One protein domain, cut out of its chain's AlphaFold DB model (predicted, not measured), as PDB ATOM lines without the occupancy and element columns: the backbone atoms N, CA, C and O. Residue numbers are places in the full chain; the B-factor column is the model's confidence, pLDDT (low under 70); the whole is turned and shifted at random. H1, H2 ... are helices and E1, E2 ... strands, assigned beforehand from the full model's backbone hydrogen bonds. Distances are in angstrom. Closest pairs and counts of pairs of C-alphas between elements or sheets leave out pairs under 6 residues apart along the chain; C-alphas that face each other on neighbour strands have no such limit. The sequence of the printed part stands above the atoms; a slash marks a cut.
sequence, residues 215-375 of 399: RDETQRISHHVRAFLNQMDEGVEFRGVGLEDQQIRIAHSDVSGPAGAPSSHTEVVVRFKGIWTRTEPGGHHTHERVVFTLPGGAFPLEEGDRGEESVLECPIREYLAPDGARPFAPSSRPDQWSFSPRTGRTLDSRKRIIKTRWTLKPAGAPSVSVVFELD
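AT A GLANCE: This is residues 215 to 375 of the 399 residues of an uncharacterized protein of Rhodotorula diobovata (UniProt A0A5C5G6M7). One strongly twisted sheet of seven strands, E1, E2, E5, E6, E7, E8 and E9, curls round a single long helix, H1, while a small two-strand hairpin, E3 and E4, extends from this body past the last residues of H1. The loops of residues 256 to 264 and 280 to 288 reach out at opposite ends of the whole. The printed part has 161 residues, with one named helix and nine named strands in the order H1 E1 E2 E3 E4 E5 E6 E7 E8 E9; 72 residues, under half, are in named elements, and the class is mixed, helices and strands. The large sheet is branched and mixed, with E2 and E9 its one parallel pair. The whole is compact, with a radius of gyration of the C-alphas of 16.4 A and spans of 48 by 44 by 32 A.

IN THESE COORDINATES: In the large sheet, E8 is residues 353 to 361, 23.7 A long, and E9 is residues 368 to 374, 19.4 A, ending with C-alpha 374 at (174.377, 156.487, 153.328). E2 is residues 265 to 272, 22.2 A, and E1 residues 249 to 255, 18.6 A. E6 is residues 335 to 339, E5 residues 310 to 314 and E7 residues 345 to 347. H1, residues 215 to 232, is 25.7 A long and begins with C-alpha 215 at (183.295, 146.216, 173.977). E3 is residues 275 to 279 and E4 residues 289 to 293.

HOW THE PARTS SIT: E8 has three neighbours: E6, beside residues 358 to 361, and E7, beside residues 353 to 356, lie on one side of it, and E9 on the other side. E7, E8 and E9 form a meander, each strand the antiparallel neighbour of the one before; N 346 and O 355 are 2.9 A apart, N 358 and O 370 2.8 A. E6 and E8 are antiparallel, with N 338 and O 359 at 2.9 A. E5 and E6 form a hairpin, with N 312 and O 337 at 2.8 A. E2 is parallel to E9, with N 268 and O 369 at 2.7 A, and forms a hairpin with E1, with N 251 and O 269 at 3.0 A. H1 is on this sheet; its closest C-alphas to E5 are those of Phe 228 and Cys 314, 6.2 A apart. Every O i to N i+4 pair in H1 is within hydrogen-bond range. E2 runs on into E3 at 90 degrees. E3 and E4 form a hairpin, with N 277 and O 291 at 3.0 A.

THE WHOLE: The two C-alphas farthest apart are those of Gly 260 and Thr 286, 54.2 A. The printed part has no cut. The links H1 to E1, E4 to E5 and E5 to E6 are long. Mean pLDDT of the printed part is 70.4; 66 residues are under 70, among them 233 to 248, 253 to 265, 275 to 292 and 298 to 309.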
ATOM      1  N   ARG A 215     184.302 145.176 173.707       62.44
ATOM      2  CA  ARG A 215     183.295 146.216 173.977       62.44
ATOM      3  C   ARG A 215     183.915 147.589 174.242       62.44
ATOM      4  O   ARG A 215     183.378 148.581 173.751       62.44
ATOM      5  N   ASP A 216     185.040 147.642 174.945       72.56
ATOM      6  CA  ASP A 216     185.749 148.882 175.269       72.56
ATOM      7  C   ASP A 216     186.412 149.460 174.017       72.56
ATOM      8  O   ASP A 216     186.358 150.665 173.771       72.56
ATOM      9  N   GLU A 217     186.957 148.595 173.158       75.56
ATOM     10  CA  GLU A 217     187.498 149.001 171.860       75.56
ATOM     11  C   GLU A 217     186.402 149.557 170.937       75.56
ATOM     12  O   GLU A 217     186.575 150.612 170.323       75.56
ATOM     13  N   THR A 218     185.231 148.914 170.907       75.50
ATOM     14  CA  THR A 218     184.063 149.390 170.146       75.50
ATOM     15  C   THR A 218     183.598 150.768 170.623       75.50
ATOM     16  O   THR A 218     183.369 151.667 169.809       75.50
ATOM     17  N   GLN A 219     183.474 150.966 171.939       79.94
ATOM     18  CA  GLN A 219     183.098 152.265 172.508       79.94
ATOM     19  C   GLN A 219     184.143 153.333 172.194       79.94
ATOM     20  O   GLN A 219     183.791 154.428 171.751       79.94
ATOM     21  N   ARG A 220     185.427 153.001 172.344       81.56
ATOM     22  CA  ARG A 220     186.528 153.904 172.023       81.56
ATOM     23  C   ARG A 220     186.474 154.342 170.560       81.56
ATOM     24  O   ARG A 220     186.453 155.544 170.298       81.56
ATOM     25  N   ILE A 221     186.387 153.406 169.611       83.44
ATOM     26  CA  ILE A 221     186.288 153.735 168.179       83.44
ATOM     27  C   ILE A 221     185.016 154.541 167.893       83.44
ATOM     28  O   ILE A 221     185.059 155.508 167.133       83.44
ATOM     29  N   SER A 222     183.896 154.221 168.549       83.06
ATOM     30  CA  SER A 222     182.673 155.016 168.431       83.06
ATOM     31  C   SER A 222     182.881 156.469 168.853       83.06
ATOM     32  O   SER A 222     182.369 157.360 168.176       83.06
ATOM     33  N   HIS A 223     183.612 156.730 169.937       83.69
ATOM     34  CA  HIS A 223     183.932 158.094 170.346       83.69
ATOM     35  C   HIS A 223     184.872 158.786 169.347       83.69
ATOM     36  O   HIS A 223     184.648 159.955 169.044       83.69
ATOM     37  N   HIS A 224     185.846 158.069 168.761       86.25
ATOM     38  CA  HIS A 224     186.705 158.601 167.690       86.25
ATOM     39  C   HIS A 224     185.893 159.032 166.467       86.25
ATOM     40  O   HIS A 224     186.050 160.150 165.981       86.25
ATOM     41  N   VAL A 225     184.974 158.181 166.006       86.69
ATOM     42  CA  VAL A 225     184.087 158.492 164.878       86.69
ATOM     43  C   VAL A 225     183.206 159.704 165.185       86.69
ATOM     44  O   VAL A 225     183.080 160.586 164.343       86.69
ATOM     45  N   ARG A 226     182.606 159.784 166.382       84.00
ATOM     46  CA  ARG A 226     181.757 160.929 166.756       84.00
ATOM     47  C   ARG A 226     182.540 162.235 166.841       84.00
ATOM     48  O   ARG A 226     182.044 163.251 166.372       84.00
ATOM     49  N   ALA A 227     183.743 162.208 167.406       84.00
ATOM     50  CA  ALA A 227     184.593 163.387 167.483       84.00
ATOM     51  C   ALA A 227     185.002 163.893 166.099       84.00
ATOM     52  O   ALA A 227     184.889 165.086 165.826       84.00
ATOM     53  N   PHE A 228     185.393 162.976 165.211       87.12
ATOM     54  CA  PHE A 228     185.692 163.302 163.823       87.12
ATOM     55  C   PHE A 228     184.483 163.898 163.103       87.12
ATOM     56  O   PHE A 228     184.599 164.943 162.474       87.12
ATOM     57  N   LEU A 229     183.307 163.275 163.232       84.00
ATOM     58  CA  LEU A 229     182.084 163.805 162.636       84.00
ATOM     59  C   LEU A 229     181.756 165.201 163.177       84.00
ATOM     60  O   LEU A 229     181.453 166.074 162.376       84.00
ATOM     61  N   ASN A 230     181.872 165.435 164.487       78.69
ATOM     62  CA  ASN A 230     181.649 166.757 165.081       78.69
ATOM     63  C   ASN A 230     182.632 167.817 164.576       78.69
ATOM     64  O   ASN A 230     182.243 168.965 164.434       78.69
ATOM     65  N   GLN A 231     183.890 167.462 164.309       79.25
ATOM     66  CA  GLN A 231     184.845 168.397 163.707       79.25
ATOM     67  C   GLN A 231     184.502 168.697 162.243       79.25
ATOM     68  O   GLN A 231     184.710 169.812 161.777       79.25
ATOM     69  N   MET A 232     184.003 167.694 161.517       76.62
ATOM     70  CA  MET A 232     183.545 167.846 160.135       76.62
ATOM     71  C   MET A 232     182.209 168.599 160.033       76.62
ATOM     72  O   MET A 232     181.844 169.030 158.940       76.62
ATOM     73  N   ASP A 233     181.477 168.730 161.139       69.56
ATOM     74  CA  ASP A 233     180.283 169.559 161.249       69.56
ATOM     75  C   ASP A 233     180.688 170.992 161.591       69.56
ATOM     76  O   ASP A 233     181.047 171.322 162.718       69.56
ATOM     77  N   GLU A 234     180.620 171.874 160.602       56.56
ATOM     78  CA  GLU A 234     180.989 173.290 160.726       56.56
ATOM     79  C   GLU A 234     179.908 174.124 161.449       56.56
ATOM     80  O   GLU A 234     179.726 175.313 161.170       56.56
ATOM     81  N   GLY A 235     179.139 173.497 162.344       53.25
ATOM     82  CA  GLY A 235     178.028 174.112 163.070       53.25
ATOM     83  C   GLY A 235     176.792 174.385 162.209       53.25
ATOM     84  O   GLY A 235     175.937 175.168 162.615       53.25
ATOM     85  N   VAL A 236     176.700 173.769 161.024       48.22
ATOM     86  CA  VAL A 236     175.558 173.908 160.091       48.22
ATOM     87  C   VAL A 236     174.531 172.774 160.281       48.22
ATOM     88  O   VAL A 236     173.544 172.671 159.555       48.22
ATOM     89  N   GLU A 237     174.729 171.976 161.333       50.03
ATOM     90  CA  GLU A 237     173.935 170.827 161.758       50.03
ATOM     91  C   GLU A 237     174.034 169.630 160.793       50.03
ATOM     92  O   GLU A 237     174.220 169.746 159.588       50.03
ATOM     93  N   PHE A 238     173.885 168.410 161.302       58.25
ATOM     94  CA  PHE A 238     173.702 167.206 160.486       58.25
ATOM     95  C   PHE A 238     172.219 167.074 160.155       58.25
ATOM     96  O   PHE A 238     171.458 167.016 161.107       58.25
ATOM     97  N   ARG A 239     171.788 166.926 158.884       49.62
ATOM     98  CA  ARG A 239     170.369 166.715 158.446       49.62
ATOM     99  C   ARG A 239     169.344 166.654 159.613       49.62
ATOM    100  O   ARG A 239     168.940 165.548 159.986       49.62
ATOM    101  N   GLY A 240     168.941 167.802 160.174       51.00
ATOM    102  CA  GLY A 240     168.197 167.881 161.448       51.00
ATOM    103  C   GLY A 240     168.941 168.689 162.522       51.00
ATOM    104  O   GLY A 240     169.848 169.423 162.168       51.00
ATOM    105  N   VAL A 241     168.581 168.531 163.803       47.56
ATOM    106  CA  VAL A 241     169.040 169.355 164.948       47.56
ATOM    107  C   VAL A 241     170.391 168.855 165.515       47.56
ATOM    108  O   VAL A 241     170.633 168.891 166.719       47.56
ATOM    109  N   GLY A 242     171.277 168.318 164.661       57.88
ATOM    110  CA  GLY A 242     172.624 167.857 165.041       57.88
ATOM    111  C   GLY A 242     172.874 166.339 164.980       57.88
ATOM    112  O   GLY A 242     172.042 165.553 164.518       57.88
ATOM    113  N   LEU A 243     174.069 165.913 165.427       63.69
ATOM    114  CA  LEU A 243     174.545 164.515 165.371       63.69
ATOM    115  C   LEU A 243     173.597 163.541 166.094       63.69
ATOM    116  O   LEU A 243     173.465 162.386 165.693       63.69
ATOM    117  N   GLU A 244     172.918 164.008 167.140       63.91
ATOM    118  CA  GLU A 244     172.018 163.209 167.981       63.91
ATOM    119  C   GLU A 244     170.762 162.727 167.234       63.91
ATOM    120  O   GLU A 244     170.229 161.658 167.531       63.91
ATOM    121  N   ASP A 245     170.333 163.456 166.197       58.69
ATOM    122  CA  ASP A 245     169.223 163.072 165.315       58.69
ATOM    123  C   ASP A 245     169.644 162.070 164.212       58.69
ATOM    124  O   ASP A 245     168.805 161.544 163.453       58.69
ATOM    125  N   GLN A 246     170.949 161.792 164.097       63.34
ATOM    126  CA  GLN A 246     171.506 160.803 163.183       63.34
ATOM    127  C   GLN A 246     171.639 159.456 163.892       63.34
ATOM    128  O   GLN A 246     172.376 159.299 164.862       63.34
ATOM    129  N   GLN A 247     170.971 158.430 163.364       65.38
ATOM    130  CA  GLN A 247     171.189 157.074 163.850       65.38
ATOM    131  C   GLN A 247     172.517 156.550 163.294       65.38
ATOM    132  O   GLN A 247     172.551 155.983 162.207       65.38
ATOM    133  N   ILE A 248     173.600 156.739 164.045       69.38
ATOM    134  CA  ILE A 248     174.920 156.210 163.699       69.38
ATOM    135  C   ILE A 248     174.960 154.727 164.059       69.38
ATOM    136  O   ILE A 248     174.948 154.365 165.237       69.38
ATOM    137  N   ARG A 249     175.005 153.854 163.050       72.31
ATOM    138  CA  ARG A 249     175.192 152.409 163.258       72.31
ATOM    139  C   ARG A 249     176.622 152.033 162.915       72.31
ATOM    140  O   ARG A 249     177.048 152.288 161.793       72.31
ATOM    141  N   ILE A 250     177.313 151.430 163.878       73.75
ATOM    142  CA  ILE A 250     178.697 150.967 163.768       73.75
ATOM    143  C   ILE A 250     178.669 149.444 163.656       73.75
ATOM    144  O   ILE A 250     178.143 148.770 164.542       73.75
ATOM    145  N   ALA A 251     179.197 148.909 162.560       74.06
ATOM    146  CA  ALA A 251     179.407 147.476 162.376       74.06
ATOM    147  C   ALA A 251     180.894 147.197 162.152       74.06
ATOM    148  O   ALA A 251     181.551 147.944 161.429       74.06
ATOM    149  N   HIS A 252     181.400 146.126 162.760       70.50
ATOM    150  CA  HIS A 252     182.784 145.684 162.611       70.50
ATOM    151  C   HIS A 252     182.858 144.554 161.581       70.50
ATOM    152  O   HIS A 252     182.099 143.584 161.675       70.50
ATOM    153  N   SER A 253     183.758 144.677 160.608       65.94
ATOM    154  CA  SER A 253     184.126 143.609 159.679       65.94
ATOM    155  C   SER A 253     185.614 143.303 159.790       65.94
ATOM    156  O   SER A 253     186.459 144.175 159.593       65.94
ATOM    157  N   ASP A 254     185.932 142.037 160.055       63.56
ATOM    158  CA  ASP A 254     187.295 141.524 159.949       63.56
ATOM    159  C   ASP A 254     187.548 141.116 158.495       63.56
ATOM    160  O   ASP A 254     186.993 140.133 157.994       63.56
ATOM    161  N   VAL A 255     188.375 141.881 157.780       58.53
ATOM    162  CA  VAL A 255     188.709 141.557 156.388       58.53
ATOM    163  C   VAL A 255     189.880 140.578 156.367       58.53
ATOM    164  O   VAL A 255     191.018 140.927 156.668       58.53
ATOM    165  N   SER A 256     189.604 139.333 155.978       51.72
ATOM    166  CA  SER A 256     190.639 138.317 155.757       51.72
ATOM    167  C   SER A 256     191.350 138.569 154.422       51.72
ATOM    168  O   SER A 256     190.718 138.552 153.365       51.72
ATOM    169  N   GLY A 257     192.661 138.822 154.453       54.78
ATOM    170  CA  GLY A 257     193.461 139.078 153.253       54.78
ATOM    171  C   GLY A 257     193.668 137.834 152.366       54.78
ATOM    172  O   GLY A 257     193.678 136.709 152.870       54.78
ATOM    173  N   PRO A 258     193.905 138.002 151.049       46.12
ATOM    174  CA  PRO A 258     193.988 136.906 150.070       46.12
ATOM    175  C   PRO A 258     195.243 136.009 150.171       46.12
ATOM    176  O   PRO A 258     195.465 135.189 149.286       46.12
ATOM    177  N   ALA A 259     196.071 136.135 151.217       51.66
ATOM    178  CA  ALA A 259     197.383 135.476 151.294       51.66
ATOM    179  C   ALA A 259     197.683 134.736 152.616       51.66
ATOM    180  O   ALA A 259     198.832 134.386 152.866       51.66
ATOM    181  N   GLY A 260     196.691 134.480 153.478       43.91
ATOM    182  CA  GLY A 260     196.879 133.625 154.665       43.91
ATOM    183  C   GLY A 260     197.779 134.195 155.775       43.91
ATOM    184  O   GLY A 260     198.020 133.511 156.766       43.91
ATOM    185  N   ALA A 261     198.240 135.442 155.655       46.12
ATOM    186  CA  ALA A 261     198.798 136.194 156.773       46.12
ATOM    187  C   ALA A 261     197.647 136.874 157.540       46.12
ATOM    188  O   ALA A 261     196.819 137.533 156.900       46.12
ATOM    189  N   PRO A 262     197.560 136.742 158.876       42.19
ATOM    190  CA  PRO A 262     196.527 137.393 159.674       42.19
ATOM    191  C   PRO A 262     196.832 138.892 159.792       42.19
ATOM    192  O   PRO A 262     197.305 139.372 160.814       42.19
ATOM    193  N   SER A 263     196.583 139.658 158.731       52.69
ATOM    194  CA  SER A 263     196.380 141.095 158.870       52.69
ATOM    195  C   SER A 263     194.924 141.294 159.282       52.69
ATOM    196  O   SER A 263     194.052 141.434 158.427       52.69
ATOM    197  N   SER A 264     194.646 141.221 160.585       56.25
ATOM    198  CA  SER A 264     193.349 141.607 161.140       56.25
ATOM    199  C   SER A 264     193.182 143.108 160.930       56.25
ATOM    200  O   SER A 264     193.704 143.921 161.694       56.25
ATOM    201  N   HIS A 265     192.552 143.486 159.825       67.44
ATOM    202  CA  HIS A 265     192.214 144.871 159.567       67.44
ATOM    203  C   HIS A 265     190.776 145.095 160.012       67.44
ATOM    204  O   HIS A 265     189.850 144.572 159.392       67.44
ATOM    205  N   THR A 266     190.618 145.849 161.097       76.12
ATOM    206  CA  THR A 266     189.310 146.247 161.605       76.12
ATOM    207  C   THR A 266     188.718 147.272 160.646       76.12
ATOM    208  O   THR A 266     189.220 148.395 160.529       76.12
ATOM    209  N   GLU A 267     187.657 146.886 159.947       82.56
ATOM    210  CA  GLU A 267     186.828 147.805 159.178       82.56
ATOM    211  C   GLU A 267     185.589 148.160 160.002       82.56
ATOM    212  O   GLU A 267     184.916 147.305 160.576       82.56
ATOM    213  N   VAL A 268     185.315 149.453 160.089       84.62
ATOM    214  CA  VAL A 268     184.212 150.030 160.838       84.62
ATOM    215  C   VAL A 268     183.272 150.700 159.862       84.62
ATOM    216  O   VAL A 268     183.595 151.724 159.268       84.62
ATOM    217  N   VAL A 269     182.086 150.129 159.703       85.38
ATOM    218  CA  VAL A 269     181.052 150.677 158.831       85.38
ATOM    219  C   VAL A 269     180.148 151.582 159.646       85.38
ATOM    220  O   VAL A 269     179.501 151.134 160.588       85.38
ATOM    221  N   VAL A 270     180.092 152.849 159.254       84.88
ATOM    222  CA  VAL A 270     179.305 153.911 159.867       84.88
ATOM    223  C   VAL A 270     178.170 154.274 158.919       84.88
ATOM    224  O   VAL A 270     178.385 154.904 157.882       84.88
ATOM    225  N   ARG A 271     176.945 153.894 159.278       82.88
ATOM    226  CA  ARG A 271     175.740 154.314 158.546       82.88
ATOM    227  C   ARG A 271     175.112 155.515 159.208       82.88
ATOM    228  O   ARG A 271     174.868 155.482 160.409       82.88
ATOM    229  N   PHE A 272     174.862 156.553 158.427       76.31
ATOM    230  CA  PHE A 272     174.219 157.789 158.865       76.31
ATOM    231  C   PHE A 272     173.641 158.494 157.631       76.31
ATOM    232  O   PHE A 272     173.831 158.048 156.495       76.31
ATOM    233  N   LYS A 273     172.873 159.570 157.824       70.62
ATOM    234  CA  LYS A 273     172.153 160.174 156.697       70.62
ATOM    235  C   LYS A 273     173.042 161.062 155.823       70.62
ATOM    236  O   LYS A 273     172.711 161.206 154.654       70.62
ATOM    237  N   GLY A 274     174.110 161.645 156.369       71.31
ATOM    238  CA  GLY A 274     175.036 162.574 155.700       71.31
ATOM    239  C   GLY A 274     175.387 163.781 156.580       71.31
ATOM    240  O   GLY A 274     174.798 163.952 157.650       71.31
ATOM    241  N   ILE A 275     176.346 164.593 156.134       69.38
ATOM    242  CA  ILE A 275     176.767 165.851 156.767       69.38
ATOM    243  C   ILE A 275     176.525 167.027 155.815       69.38
ATOM    244  O   ILE A 275     176.566 166.861 154.593       69.38
ATOM    245  N   TRP A 276     176.259 168.208 156.363       65.06
ATOM    246  CA  TRP A 276     176.336 169.453 155.607       65.06
ATOM    247  C   TRP A 276     177.782 169.959 155.672       65.06
ATOM    248  O   TRP A 276     178.381 169.972 156.740       65.06
ATOM    249  N   THR A 277     178.371 170.312 154.531       60.78
ATOM    250  CA  THR A 277     179.770 170.770 154.453       60.78
ATOM    251  C   THR A 277     179.835 172.040 153.622       60.78
ATOM    252  O   THR A 277     179.226 172.081 152.544       60.78
ATOM    253  N   ARG A 278     180.564 173.065 154.080       59.38
ATOM    254  CA  ARG A 278     180.876 174.217 153.237       59.38
ATOM    255  C   ARG A 278     181.859 173.792 152.158       59.38
ATOM    256  O   ARG A 278     182.828 173.072 152.377       59.38
ATOM    257  N   THR A 279     181.571 174.222 150.948       56.19
ATOM    258  CA  THR A 279     182.429 174.032 149.791       56.19
ATOM    259  C   THR A 279     182.828 175.400 149.293       56.19
ATOM    260  O   THR A 279     181.955 176.241 149.043       56.19
ATOM    261  N   GLU A 280     184.129 175.604 149.123       49.38
ATOM    262  CA  GLU A 280     184.628 176.796 148.459       49.38
ATOM    263  C   GLU A 280     184.161 176.779 146.996       49.38
ATOM    264  O   GLU A 280     184.321 175.772 146.292       49.38
ATOM    265  N   PRO A 281     183.524 177.854 146.512       49.16
ATOM    266  CA  PRO A 281     183.146 177.940 145.115       49.16
ATOM    267  C   PRO A 281     184.409 178.005 144.249       49.16
ATOM    268  O   PRO A 281     185.195 178.946 144.326       49.16
ATOM    269  N   GLY A 282     184.595 177.019 143.372       45.81
ATOM    270  CA  GLY A 282     185.631 177.089 142.345       45.81
ATOM    271  C   GLY A 282     185.383 178.278 141.411       45.81
ATOM    272  O   GLY A 282     184.438 178.248 140.624       45.81
ATOM    273  N   GLY A 283     186.240 179.301 141.494       46.16
ATOM    274  CA  GLY A 283     186.268 180.461 140.599       46.16
ATOM    275  C   GLY A 283     185.206 181.539 140.877       46.16
ATOM    276  O   GLY A 283     184.013 181.264 140.902       46.16
ATOM    277  N   HIS A 284     185.676 182.785 141.034       36.72
ATOM    278  CA  HIS A 284     184.982 184.091 140.969       36.72
ATOM    279  C   HIS A 284     183.640 184.316 141.699       36.72
ATOM    280  O   HIS A 284     183.097 185.415 141.601       36.72
ATOM    281  N   HIS A 285     183.119 183.365 142.465       41.34
ATOM    282  CA  HIS A 285     181.932 183.568 143.295       41.34
ATOM    283  C   HIS A 285     182.336 183.740 144.761       41.34
ATOM    284  O   HIS A 285     183.123 182.964 145.284       41.34
ATOM    285  N   THR A 286     181.810 184.771 145.419       44.81
ATOM    286  CA  THR A 286     182.212 185.205 146.770       44.81
ATOM    287  C   THR A 286     181.383 184.590 147.899       44.81
ATOM    288  O   THR A 286     181.569 184.964 149.050       44.81
ATOM    289  N   HIS A 287     180.460 183.672 147.590       45.31
ATOM    290  CA  HIS A 287     179.504 183.133 148.564       45.31
ATOM    291  C   HIS A 287     179.818 181.683 148.927       45.31
ATOM    292  O   HIS A 287     179.884 180.819 148.045       45.31
ATOM    293  N   GLU A 288     179.978 181.418 150.225       50.03
ATOM    294  CA  GLU A 288     180.114 180.071 150.786       50.03
ATOM    295  C   GLU A 288     178.879 179.227 150.430       50.03
ATOM    296  O   GLU A 288     177.737 179.649 150.622       50.03
ATOM    297  N   ARG A 289     179.085 178.023 149.883       57.12
ATOM    298  CA  ARG A 289     177.990 177.100 149.544       57.12
ATOM    299  C   ARG A 289     178.009 175.915 150.483       57.12
ATOM    300  O   ARG A 289     179.053 175.300 150.647       57.12
ATOM    301  N   VAL A 290     176.856 175.545 151.028       58.19
ATOM    302  CA  VAL A 290     176.718 174.350 151.867       58.19
ATOM    303  C   VAL A 290     176.117 173.217 151.037       58.19
ATOM    304  O   VAL A 290     175.065 173.376 150.415       58.19
ATOM    305  N   VAL A 291     176.782 172.063 151.007       63.16
ATOM    306  CA  VAL A 291     176.350 170.883 150.245       63.16
ATOM    307  C   VAL A 291     176.176 169.694 151.179       63.16
ATOM    308  O   VAL A 291     176.988 169.458 152.069       63.16
ATOM    309  N   PHE A 292     175.111 168.921 150.957       69.06
ATOM    310  CA  PHE A 292     174.884 167.678 151.682       69.06
ATOM    311  C   PHE A 292     175.703 166.548 151.070       69.06
ATOM    312  O   PHE A 292     175.517 166.204 149.898       69.06
ATOM    313  N   THR A 293     176.600 165.957 151.848       72.56
ATOM    314  CA  THR A 293     177.522 164.940 151.351       72.56
ATOM    315  C   THR A 293     177.973 163.988 152.459       72.56
ATOM    316  O   THR A 293     177.666 164.172 153.633       72.56
ATOM    317  N   LEU A 294     178.668 162.915 152.090       80.00
ATOM    318  CA  LEU A 294     179.402 162.102 153.060       80.00
ATOM    319  C   LEU A 294     180.731 162.801 153.408       80.00
ATOM    320  O   LEU A 294     181.278 163.485 152.540       80.00
ATOM    321  N   PRO A 295     181.315 162.585 154.603       81.31
ATOM    322  CA  PRO A 295     182.680 162.992 154.910       81.31
ATOM    323  C   PRO A 295     183.615 162.550 153.791       81.31
ATOM    324  O   PRO A 295     183.626 161.379 153.401       81.31
ATOM    325  N   GLY A 296     184.374 163.484 153.227       74.94
ATOM    326  CA  GLY A 296     185.267 163.180 152.105       74.94
ATOM    327  C   GLY A 296     184.641 163.418 150.736       74.94
ATOM    328  O   GLY A 296     185.348 163.433 149.733       74.94
ATOM    329  N   GLY A 297     183.329 163.628 150.647       71.25
ATOM    330  CA  GLY A 297     182.637 163.810 149.374       71.25
ATOM    331  C   GLY A 297     182.859 165.183 148.735       71.25
ATOM    332  O   GLY A 297     182.827 165.277 147.513       71.25
ATOM    333  N   ALA A 298     183.140 166.213 149.538       68.19
ATOM    334  CA  ALA A 298     183.424 167.571 149.069       68.19
ATOM    335  C   ALA A 298     184.871 167.787 148.585       68.19
ATOM    336  O   ALA A 298     185.139 168.782 147.922       68.19
ATOM    337  N   PHE A 299     185.801 166.868 148.881       69.12
ATOM    338  CA  PHE A 299     187.210 167.054 148.518       69.12
ATOM    339  C   PHE A 299     187.374 167.179 146.990       69.12
ATOM    340  O   PHE A 299     186.792 166.384 146.236       69.12
ATOM    341  N   PRO A 300     188.139 168.150 146.488       61.88
ATOM    342  CA  PRO A 300     188.320 168.298 145.054       61.88
ATOM    343  C   PRO A 300     189.027 167.066 144.467       61.88
ATOM    344  O   PRO A 300     189.897 166.451 145.083       61.88
ATOM    345  N   LEU A 301     188.614 166.670 143.263       63.53
ATOM    346  CA  LEU A 301     189.403 165.792 142.401       63.53
ATOM    347  C   LEU A 301     190.232 166.723 141.520       63.53
ATOM    348  O   LEU A 301     189.794 167.051 140.421       63.53
ATOM    349  N   GLU A 302     191.356 167.238 142.014       57.34
ATOM    350  CA  GLU A 302     192.163 168.139 141.189       57.34
ATOM    351  C   GLU A 302     192.738 167.397 139.970       57.34
ATOM    352  O   GLU A 302     193.320 166.309 140.079       57.34
ATOM    353  N   GLU A 303     192.547 167.981 138.785       43.28
ATOM    354  CA  GLU A 303     193.171 167.526 137.545       43.28
ATOM    355  C   GLU A 303     194.649 167.916 137.561       43.28
ATOM    356  O   GLU A 303     195.021 169.037 137.236       43.28
ATOM    357  N   GLY A 304     195.507 166.971 137.937       47.97
ATOM    358  CA  GLY A 304     196.960 167.129 137.826       47.97
ATOM    359  C   GLY A 304     197.706 166.909 139.130       47.97
ATOM    360  O   GLY A 304     198.878 166.536 139.080       47.97
ATOM    361  N   ASP A 305     197.023 167.015 140.268       45.66
ATOM    362  CA  ASP A 305     197.636 166.684 141.542       45.66
ATOM    363  C   ASP A 305     197.662 165.165 141.741       45.66
ATOM    364  O   ASP A 305     196.746 164.435 141.321       45.66
ATOM    365  N   ARG A 306     198.750 164.651 142.321       48.75
ATOM    366  CA  ARG A 306     199.122 163.218 142.338       48.75
ATOM    367  C   ARG A 306     198.207 162.319 143.182       48.75
ATOM    368  O   ARG A 306     198.631 161.265 143.643       48.75
ATOM    369  N   GLY A 307     196.937 162.682 143.351       50.78
ATOM    370  CA  GLY A 307     195.999 161.954 144.195       50.78
ATOM    371  C   GLY A 307     196.504 161.882 145.626       50.78
ATOM    372  O   GLY A 307     196.333 160.836 146.255       50.78
ATOM    373  N   GLU A 308     197.173 162.948 146.080       60.91
ATOM    374  CA  GLU A 308     197.738 163.004 147.417       60.91
ATOM    375  C   GLU A 308     196.631 162.749 148.436       60.91
ATOM    376  O   GLU A 308     195.497 163.225 148.324       60.91
ATOM    377  N   GLU A 309     196.950 161.866 149.370       68.31
ATOM    378  CA  GLU A 309     196.058 161.493 150.446       68.31
ATOM    379  C   GLU A 309     195.830 162.732 151.314       68.31
ATOM    380  O   GLU A 309     196.768 163.294 151.874       68.31
ATOM    381  N   SER A 310     194.582 163.187 151.400       73.88
ATOM    382  CA  SER A 310     194.221 164.283 152.285       73.88
ATOM    383  C   SER A 310     194.285 163.769 153.716       73.88
ATOM    384  O   SER A 310     193.515 162.886 154.096       73.88
ATOM    385  N   VAL A 311     195.217 164.301 154.503       78.88
ATOM    386  CA  VAL A 311     195.357 163.975 155.924       78.88
ATOM    387  C   VAL A 311     194.764 165.115 156.739       78.88
ATOM    388  O   VAL A 311     195.219 166.252 156.661       78.88
ATOM    389  N   LEU A 312     193.741 164.793 157.521       77.88
ATOM    390  CA  LEU A 312     193.150 165.666 158.518       77.88
ATOM    391  C   LEU A 312     193.637 165.251 159.902       77.88
ATOM    392  O   LEU A 312     193.579 164.079 160.279       77.88
ATOM    393  N   GLU A 313     194.080 166.227 160.682       81.25
ATOM    394  CA  GLU A 313     194.351 166.023 162.098       81.25
ATOM    395  C   GLU A 313     193.086 166.338 162.899       81.25
ATOM    396  O   GLU A 313     192.513 167.427 162.796       81.25
ATOM    397  N   CYS A 314     192.639 165.362 163.690       74.81
ATOM    398  CA  CYS A 314     191.470 165.499 164.546       74.81
ATOM    399  C   CYS A 314     191.913 165.663 166.006       74.81
ATOM    400  O   CYS A 314     192.411 164.700 166.606       74.81
ATOM    401  N   PRO A 315     191.773 166.864 166.605       71.06
ATOM    402  CA  PRO A 315     192.140 167.107 167.994       71.06
ATOM    403  C   PRO A 315     191.073 166.530 168.931       71.06
ATOM    404  O   PRO A 315     190.269 167.239 169.533       71.06
ATOM    405  N   ILE A 316     191.094 165.211 169.106       72.75
ATOM    406  CA  ILE A 316     190.041 164.485 169.821       72.75
ATOM    407  C   ILE A 316     189.873 164.877 171.300       72.75
ATOM    408  O   ILE A 316     188.829 164.665 171.907       72.75
ATOM    409  N   ARG A 317     190.887 165.514 171.888       70.81
ATOM    410  CA  ARG A 317     190.880 166.026 173.269       70.81
ATOM    411  C   ARG A 317     189.837 167.122 173.529       70.81
ATOM    412  O   ARG A 317     189.480 167.374 174.680       70.81
ATOM    413  N   GLU A 318     189.402 167.812 172.479       72.25
ATOM    414  CA  GLU A 318     188.406 168.887 172.554       72.25
ATOM    415  C   GLU A 318     186.975 168.347 172.462       72.25
ATOM    416  O   GLU A 318     186.029 169.065 172.783       72.25
ATOM    417  N   TYR A 319     186.820 167.064 172.122       76.81
ATOM    418  CA  TYR A 319     185.527 166.407 172.070       76.81
ATOM    419  C   TYR A 319     184.917 166.251 173.467       76.81
ATOM    420  O   TYR A 319     185.500 165.640 174.368       76.81
ATOM    421  N   LEU A 320     183.703 166.776 173.603       76.25
ATOM    422  CA  LEU A 320     182.805 166.514 174.716       76.25
ATOM    423  C   LEU A 320     181.773 165.489 174.248       76.25
ATOM    424  O   LEU A 320     181.096 165.691 173.238       76.25
ATOM    425  N   ALA A 321     181.680 164.376 174.968       73.94
ATOM    426  CA  ALA A 321     180.617 163.408 174.762       73.94
ATOM    427  C   ALA A 321     179.252 164.021 175.152       73.94
ATOM    428  O   ALA A 321     179.216 165.035 175.854       73.94
ATOM    429  N   PRO A 322     178.120 163.436 174.709       68.12
ATOM    430  CA  PRO A 322     176.784 163.982 174.986       68.12
ATOM    431  C   PRO A 322     176.454 164.130 176.480       68.12
ATOM    432  O   PRO A 322     175.655 164.972 176.869       68.12
ATOM    433  N   ASP A 323     177.090 163.330 177.332       76.88
ATOM    434  CA  ASP A 323     177.000 163.391 178.794       76.88
ATOM    435  C   ASP A 323     177.921 164.458 179.425       76.88
ATOM    436  O   ASP A 323     178.004 164.573 180.647       76.88
ATOM    437  N   GLY A 324     178.635 165.237 178.606       77.25
ATOM    438  CA  GLY A 324     179.626 166.222 179.031       77.25
ATOM    439  C   GLY A 324     180.981 165.621 179.421       77.25
ATOM    440  O   GLY A 324     181.884 166.367 179.810       77.25
ATOM    441  N   ALA A 325     181.160 164.301 179.318       78.44
ATOM    442  CA  ALA A 325     182.423 163.656 179.640       78.44
ATOM    443  C   ALA A 325     183.484 163.924 178.562       78.44
ATOM    444  O   ALA A 325     183.188 164.120 177.382       78.44
ATOM    445  N   ARG A 326     184.758 163.880 178.964       80.12
ATOM    446  CA  ARG A 326     185.900 163.816 178.041       80.12
ATOM    447  C   ARG A 326     186.392 162.372 178.006       80.12
ATOM    448  O   ARG A 326     187.173 161.994 178.879       80.12
ATOM    449  N   PRO A 327     185.935 161.551 177.042       73.44
ATOM    450  CA  PRO A 327     186.253 160.122 177.017       73.44
ATOM    451  C   PRO A 327     187.731 159.840 176.707       73.44
ATOM    452  O   PRO A 327     188.194 158.714 176.870       73.44
ATOM    453  N   PHE A 328     188.487 160.851 176.275       76.00
ATOM    454  CA  PHE A 328     189.895 160.728 175.929       76.00
ATOM    455  C   PHE A 328     190.772 161.452 176.941       76.00
ATOM    456  O   PHE A 328     190.586 162.639 177.218       76.00
ATOM    457  N   ALA A 329     191.773 160.736 177.456       67.44
ATOM    458  CA  ALA A 329     192.854 161.353 178.206       67.44
ATOM    459  C   ALA A 329     193.628 162.331 177.300       67.44
ATOM    460  O   ALA A 329     193.733 162.093 176.093       67.44
ATOM    461  N   PRO A 330     194.201 163.412 177.852       61.69
ATOM    462  CA  PRO A 330     195.035 164.322 177.081       61.69
ATOM    463  C   PRO A 330     196.257 163.576 176.521       61.69
ATOM    464  O   PRO A 330     197.211 163.282 177.240       61.69
ATOM    465  N   SER A 331     196.224 163.250 175.229       63.66
ATOM    466  CA  SER A 331     197.362 162.715 174.485       63.66
ATOM    467  C   SER A 331     198.226 163.860 173.949       63.66
ATOM    468  O   SER A 331     197.746 164.955 173.650       63.66
ATOM    469  N   SER A 332     199.527 163.608 173.787       59.75
ATOM    470  CA  SER A 332     200.455 164.569 173.176       59.75
ATOM    471  C   SER A 332     200.342 164.642 171.649       59.75
ATOM    472  O   SER A 332     200.940 165.527 171.044       59.75
ATOM    473  N   ARG A 333     199.598 163.722 171.014       72.50
ATOM    474  CA  ARG A 333     199.447 163.628 169.554       72.50
ATOM    475  C   ARG A 333     197.968 163.528 169.153       72.50
ATOM    476  O   ARG A 333     197.251 162.765 169.808       72.50
ATOM    477  N   PRO A 334     197.527 164.267 168.115       77.88
ATOM    478  CA  PRO A 334     196.177 164.152 167.568       77.88
ATOM    479  C   PRO A 334     196.003 162.835 166.806       77.88
ATOM    480  O   PRO A 334     196.985 162.201 166.404       77.88
ATOM    481  N   ASP A 335     194.750 162.440 166.591       82.81
ATOM    482  CA  ASP A 335     194.450 161.339 165.682       82.81
ATOM    483  C   ASP A 335     194.614 161.807 164.240       82.81
ATOM    484  O   ASP A 335     194.257 162.937 163.893       82.81
ATOM    485  N   GLN A 336     195.123 160.919 163.390       88.44
ATOM    486  CA  GLN A 336     195.245 161.186 161.963       88.44
ATOM    487  C   GLN A 336     194.123 160.479 161.215       88.44
ATOM    488  O   GLN A 336     193.963 159.261 161.318       88.44
ATOM    489  N   TRP A 337     193.359 161.255 160.457       90.25
ATOM    490  CA  TRP A 337     192.310 160.786 159.566       90.25
ATOM    491  C   TRP A 337     192.752 161.020 158.139       90.25
ATOM    492  O   TRP A 337     192.927 162.160 157.723       90.25
ATOM    493  N   SER A 338     192.937 159.952 157.381       88.50
ATOM    494  CA  SER A 338     193.399 160.056 156.007       88.50
ATOM    495  C   SER A 338     192.321 159.614 155.022       88.50
ATOM    496  O   SER A 338     191.573 158.657 155.253       88.50
ATOM    497  N   PHE A 339     192.209 160.357 153.925       86.81
ATOM    498  CA  PHE A 339     191.234 160.135 152.871       86.81
ATOM    499  C   PHE A 339     191.879 160.305 151.507       86.81
ATOM    500  O   PHE A 339     192.491 161.328 151.216       86.81
ATOM    501  N   SER A 340     191.685 159.325 150.629       83.38
ATOM    502  CA  SER A 340     192.067 159.456 149.226       83.38
ATOM    503  C   SER A 340     190.824 159.731 148.378       83.38
ATOM    504  O   SER A 340     189.993 158.834 148.218       83.38
ATOM    505  N   PRO A 341     190.682 160.921 147.763       75.19
ATOM    506  CA  PRO A 341     189.529 161.230 146.915       75.19
ATOM    507  C   PRO A 341     189.354 160.279 145.721       75.19
ATOM    508  O   PRO A 341     188.229 160.077 145.261       75.19
ATOM    509  N   ARG A 342     190.449 159.679 145.226       73.81
ATOM    510  CA  ARG A 342     190.443 158.789 144.051       73.81
ATOM    511  C   ARG A 342     189.940 157.384 144.366       73.81
ATOM    512  O   ARG A 342     189.157 156.834 143.598       73.81
ATOM    513  N   THR A 343     190.410 156.789 145.459       79.56
ATOM    514  CA  THR A 343     190.130 155.381 145.803       79.56
ATOM    515  C   THR A 343     189.117 155.244 146.933       79.56
ATOM    516  O   THR A 343     188.473 154.206 147.069       79.56
ATOM    517  N   GLY A 344     188.939 156.298 147.725       82.56
ATOM    518  CA  GLY A 344     188.063 156.328 148.884       82.56
ATOM    519  C   GLY A 344     186.599 156.586 148.555       82.56
ATOM    520  O   GLY A 344     185.800 156.619 149.478       82.56
ATOM    521  N   ARG A 345     186.197 156.777 147.289       83.44
ATOM    522  CA  ARG A 345     184.799 157.054 146.907       83.44
ATOM    523  C   ARG A 345     184.172 155.881 146.178       83.44
ATOM    524  O   ARG A 345     184.717 155.382 145.201       83.44
ATOM    525  N   THR A 346     182.966 155.512 146.593       84.00
ATOM    526  CA  THR A 346     182.106 154.609 145.821       84.00
ATOM    527  C   THR A 346     180.924 155.385 145.265       84.00
ATOM    528  O   THR A 346     180.208 156.062 146.010       84.00
ATOM    529  N   LEU A 347     180.715 155.265 143.954       80.25
ATOM    530  CA  LEU A 347     179.602 155.884 143.244       80.25
ATOM    531  C   LEU A 347     178.515 154.855 142.919       80.25
ATOM    532  O   LEU A 347     178.816 153.698 142.630       80.25
ATOM    533  N   ASP A 348     177.253 155.279 142.924       77.31
ATOM    534  CA  ASP A 348     176.155 154.477 142.384       77.31
ATOM    535  C   ASP A 348     176.069 154.562 140.846       77.31
ATOM    536  O   ASP A 348     176.813 155.284 140.178       77.31
ATOM    537  N   SER A 349     175.094 153.855 140.266       70.25
ATOM    538  CA  SER A 349     174.811 153.880 138.820       70.25
ATOM    539  C   SER A 349     174.465 155.270 138.262       70.25
ATOM    540  O   SER A 349     174.507 155.476 137.050       70.25
ATOM    541  N   ARG A 350     174.134 156.235 139.128       66.50
ATOM    542  CA  ARG A 350     173.823 157.628 138.787       66.50
ATOM    543  C   ARG A 350     174.987 158.576 139.083       66.50
ATOM    544  O   ARG A 350     174.788 159.786 139.041       66.50
ATOM    545  N   LYS A 351     176.187 158.045 139.347       70.94
ATOM    546  CA  LYS A 351     177.395 158.804 139.709       70.94
ATOM    547  C   LYS A 351     177.264 159.600 141.017       70.94
ATOM    548  O   LYS A 351     177.973 160.583 141.205       70.94
ATOM    549  N   ARG A 352     176.372 159.196 141.926       70.56
ATOM    550  CA  ARG A 352     176.245 159.800 143.261       70.56
ATOM    551  C   ARG A 352     177.184 159.105 144.232       70.56
ATOM    552  O   ARG A 352     177.275 157.880 144.208       70.56
ATOM    553  N   ILE A 353     177.835 159.872 145.102       76.50
ATOM    554  CA  ILE A 353     178.664 159.319 146.176       76.50
ATOM    555  C   ILE A 353     177.741 158.636 147.187       76.50
ATOM    556  O   ILE A 353     176.899 159.287 147.798       76.50
ATOM    557  N   ILE A 354     177.887 157.319 147.330       80.50
ATOM    558  CA  ILE A 354     177.087 156.501 148.257       80.50
ATOM    559  C   ILE A 354     177.900 155.953 149.423       80.50
ATOM    560  O   ILE A 354     177.314 155.583 150.441       80.50
ATOM    561  N   LYS A 355     179.230 155.891 149.275       87.81
ATOM    562  CA  LYS A 355     180.152 155.492 150.339       87.81
ATOM    563  C   LYS A 355     181.461 156.261 150.245       87.81
ATOM    564  O   LYS A 355     181.948 156.496 149.132       87.81
ATOM    565  N   THR A 356     182.045 156.578 151.393       88.62
ATOM    566  CA  THR A 356     183.416 157.081 151.499       88.62
ATOM    567  C   THR A 356     184.223 156.249 152.490       88.62
ATOM    568  O   THR A 356     183.725 155.873 153.546       88.62
ATOM    569  N   ARG A 357     185.470 155.923 152.146       90.88
ATOM    570  CA  ARG A 357     186.389 155.150 152.981       90.88
ATOM    571  C   ARG A 357     187.523 156.041 153.463       90.88
ATOM    572  O   ARG A 357     188.225 156.642 152.655       90.88
ATOM    573  N   TRP A 358     187.689 156.057 154.773       92.31
ATOM    574  CA  TRP A 358     188.711 156.772 155.517       92.31
ATOM    575  C   TRP A 358     189.603 155.781 156.259       92.31
ATOM    576  O   TRP A 358     189.203 154.644 156.526       92.31
ATOM    577  N   THR A 359     190.798 156.229 156.624       90.88
ATOM    578  CA  THR A 359     191.676 155.514 157.548       90.88
ATOM    579  C   THR A 359     191.855 156.364 158.795       90.88
ATOM    580  O   THR A 359     192.355 157.483 158.724       90.88
ATOM    581  N   LEU A 360     191.445 155.830 159.940       90.56
ATOM    582  CA  LEU A 360     191.717 156.395 161.253       90.56
ATOM    583  C   LEU A 360     193.004 155.760 161.784       90.56
ATOM    584  O   LEU A 360     193.105 154.539 161.882       90.56
ATOM    585  N   LYS A 361     193.972 156.582 162.171       89.38
ATOM    586  CA  LYS A 361     195.172 156.167 162.896       89.38
ATOM    587  C   LYS A 361     195.166 156.834 164.273       89.38
ATOM    588  O   LYS A 361     195.622 157.976 164.392       89.38
ATOM    589  N   PRO A 362     194.637 156.151 165.305       82.00
ATOM    590  CA  PRO A 362     194.590 156.707 166.645       82.00
ATOM    591  C   PRO A 362     195.996 156.824 167.232       82.00
ATOM    592  O   PRO A 362     196.877 156.002 166.947       82.00
ATOM    593  N   ALA A 363     196.215 157.808 168.100       78.19
ATOM    594  CA  ALA A 363     197.496 157.950 168.785       78.19
ATOM    595  C   ALA A 363     197.846 156.675 169.590       78.19
ATOM    596  O   ALA A 363     197.175 156.324 170.562       78.19
ATOM    597  N   GLY A 364     198.911 155.976 169.179       73.31
ATOM    598  CA  GLY A 364     199.401 154.768 169.856       73.31
ATOM    599  C   GLY A 364     198.548 153.508 169.659       73.31
ATOM    600  O   GLY A 364     198.717 152.563 170.423       73.31
ATOM    601  N   ALA A 365     197.649 153.478 168.670       77.38
ATOM    602  CA  ALA A 365     196.797 152.325 168.365       77.38
ATOM    603  C   ALA A 365     196.930 151.898 166.884       77.38
ATOM    604  O   ALA A 365     197.457 152.667 166.071       77.38
ATOM    605  N   PRO A 366     196.495 150.677 166.512       81.50
ATOM    606  CA  PRO A 366     196.509 150.234 165.120       81.50
ATOM    607  C   PRO A 366     195.548 151.061 164.254       81.50
ATOM    608  O   PRO A 366     194.552 151.598 164.739       81.50
ATOM    609  N   SER A 367     195.850 151.152 162.957       86.31
ATOM    610  CA  SER A 367     194.977 151.830 161.998       86.31
ATOM    611  C   SER A 367     193.679 151.052 161.777       86.31
ATOM    612  O   SER A 367     193.699 149.839 161.572       86.31
ATOM    613  N   VAL A 368     192.567 151.778 161.732       88.12
ATOM    614  CA  VAL A 368     191.208 151.270 161.518       88.12
ATOM    615  C   VAL A 368     190.674 151.864 160.216       88.12
ATOM    616  O   VAL A 368     190.760 153.077 160.018       88.12
ATOM    617  N   SER A 369     190.115 151.048 159.317       89.94
ATOM    618  CA  SER A 369     189.390 151.602 158.165       89.94
ATOM    619  C   SER A 369     187.977 151.961 158.585       89.94
ATOM    620  O   SER A 369     187.271 151.144 159.161       89.94
ATOM    621  N   VAL A 370     187.555 153.186 158.292       90.69
ATOM    622  CA  VAL A 370     186.215 153.681 158.602       90.69
ATOM    623  C   VAL A 370     185.480 153.931 157.291       90.69
ATOM    624  O   VAL A 370     185.901 154.747 156.473       90.69
ATOM    625  N   VAL A 371     184.380 153.219 157.067       90.44
ATOM    626  CA  VAL A 371     183.538 153.354 155.878       90.44
ATOM    627  C   VAL A 371     182.254 154.070 156.248       90.44
ATOM    628  O   VAL A 371     181.402 153.529 156.939       90.44
ATOM    629  N   PHE A 372     182.089 155.279 155.737       89.06
ATOM    630  CA  PHE A 372     180.861 156.051 155.826       89.06
ATOM    631  C   PHE A 372     179.923 155.635 154.693       89.06
ATOM    632  O   PHE A 372     180.270 155.764 153.519       89.06
ATOM    633  N   GLU A 373     178.733 155.141 155.024       87.19
ATOM    634  CA  GLU A 373     177.697 154.771 154.055       87.19
ATOM    635  C   GLU A 373     176.416 155.569 154.305       87.19
ATOM    636  O   GLU A 373     176.013 155.784 155.451       87.19
ATOM    637  N   LEU A 374     175.732 155.948 153.224       78.00
ATOM    638  CA  LEU A 374     174.377 156.487 153.328       78.00
ATOM    639  C   LEU A 374     173.404 155.391 153.786       78.00
ATOM    640  O   LEU A 374     173.346 154.321 153.179       78.00
ATOM    641  N   ASP A 375     172.614 155.683 154.821       72.50
ATOM    642  CA  ASP A 375     171.645 154.732 155.394       72.50
ATOM    643  C   ASP A 375     170.539 154.327 154.392       72.50
ATOM    644  O   ASP A 375     170.124 153.169 154.357       72.50
TER     645      ASP A 375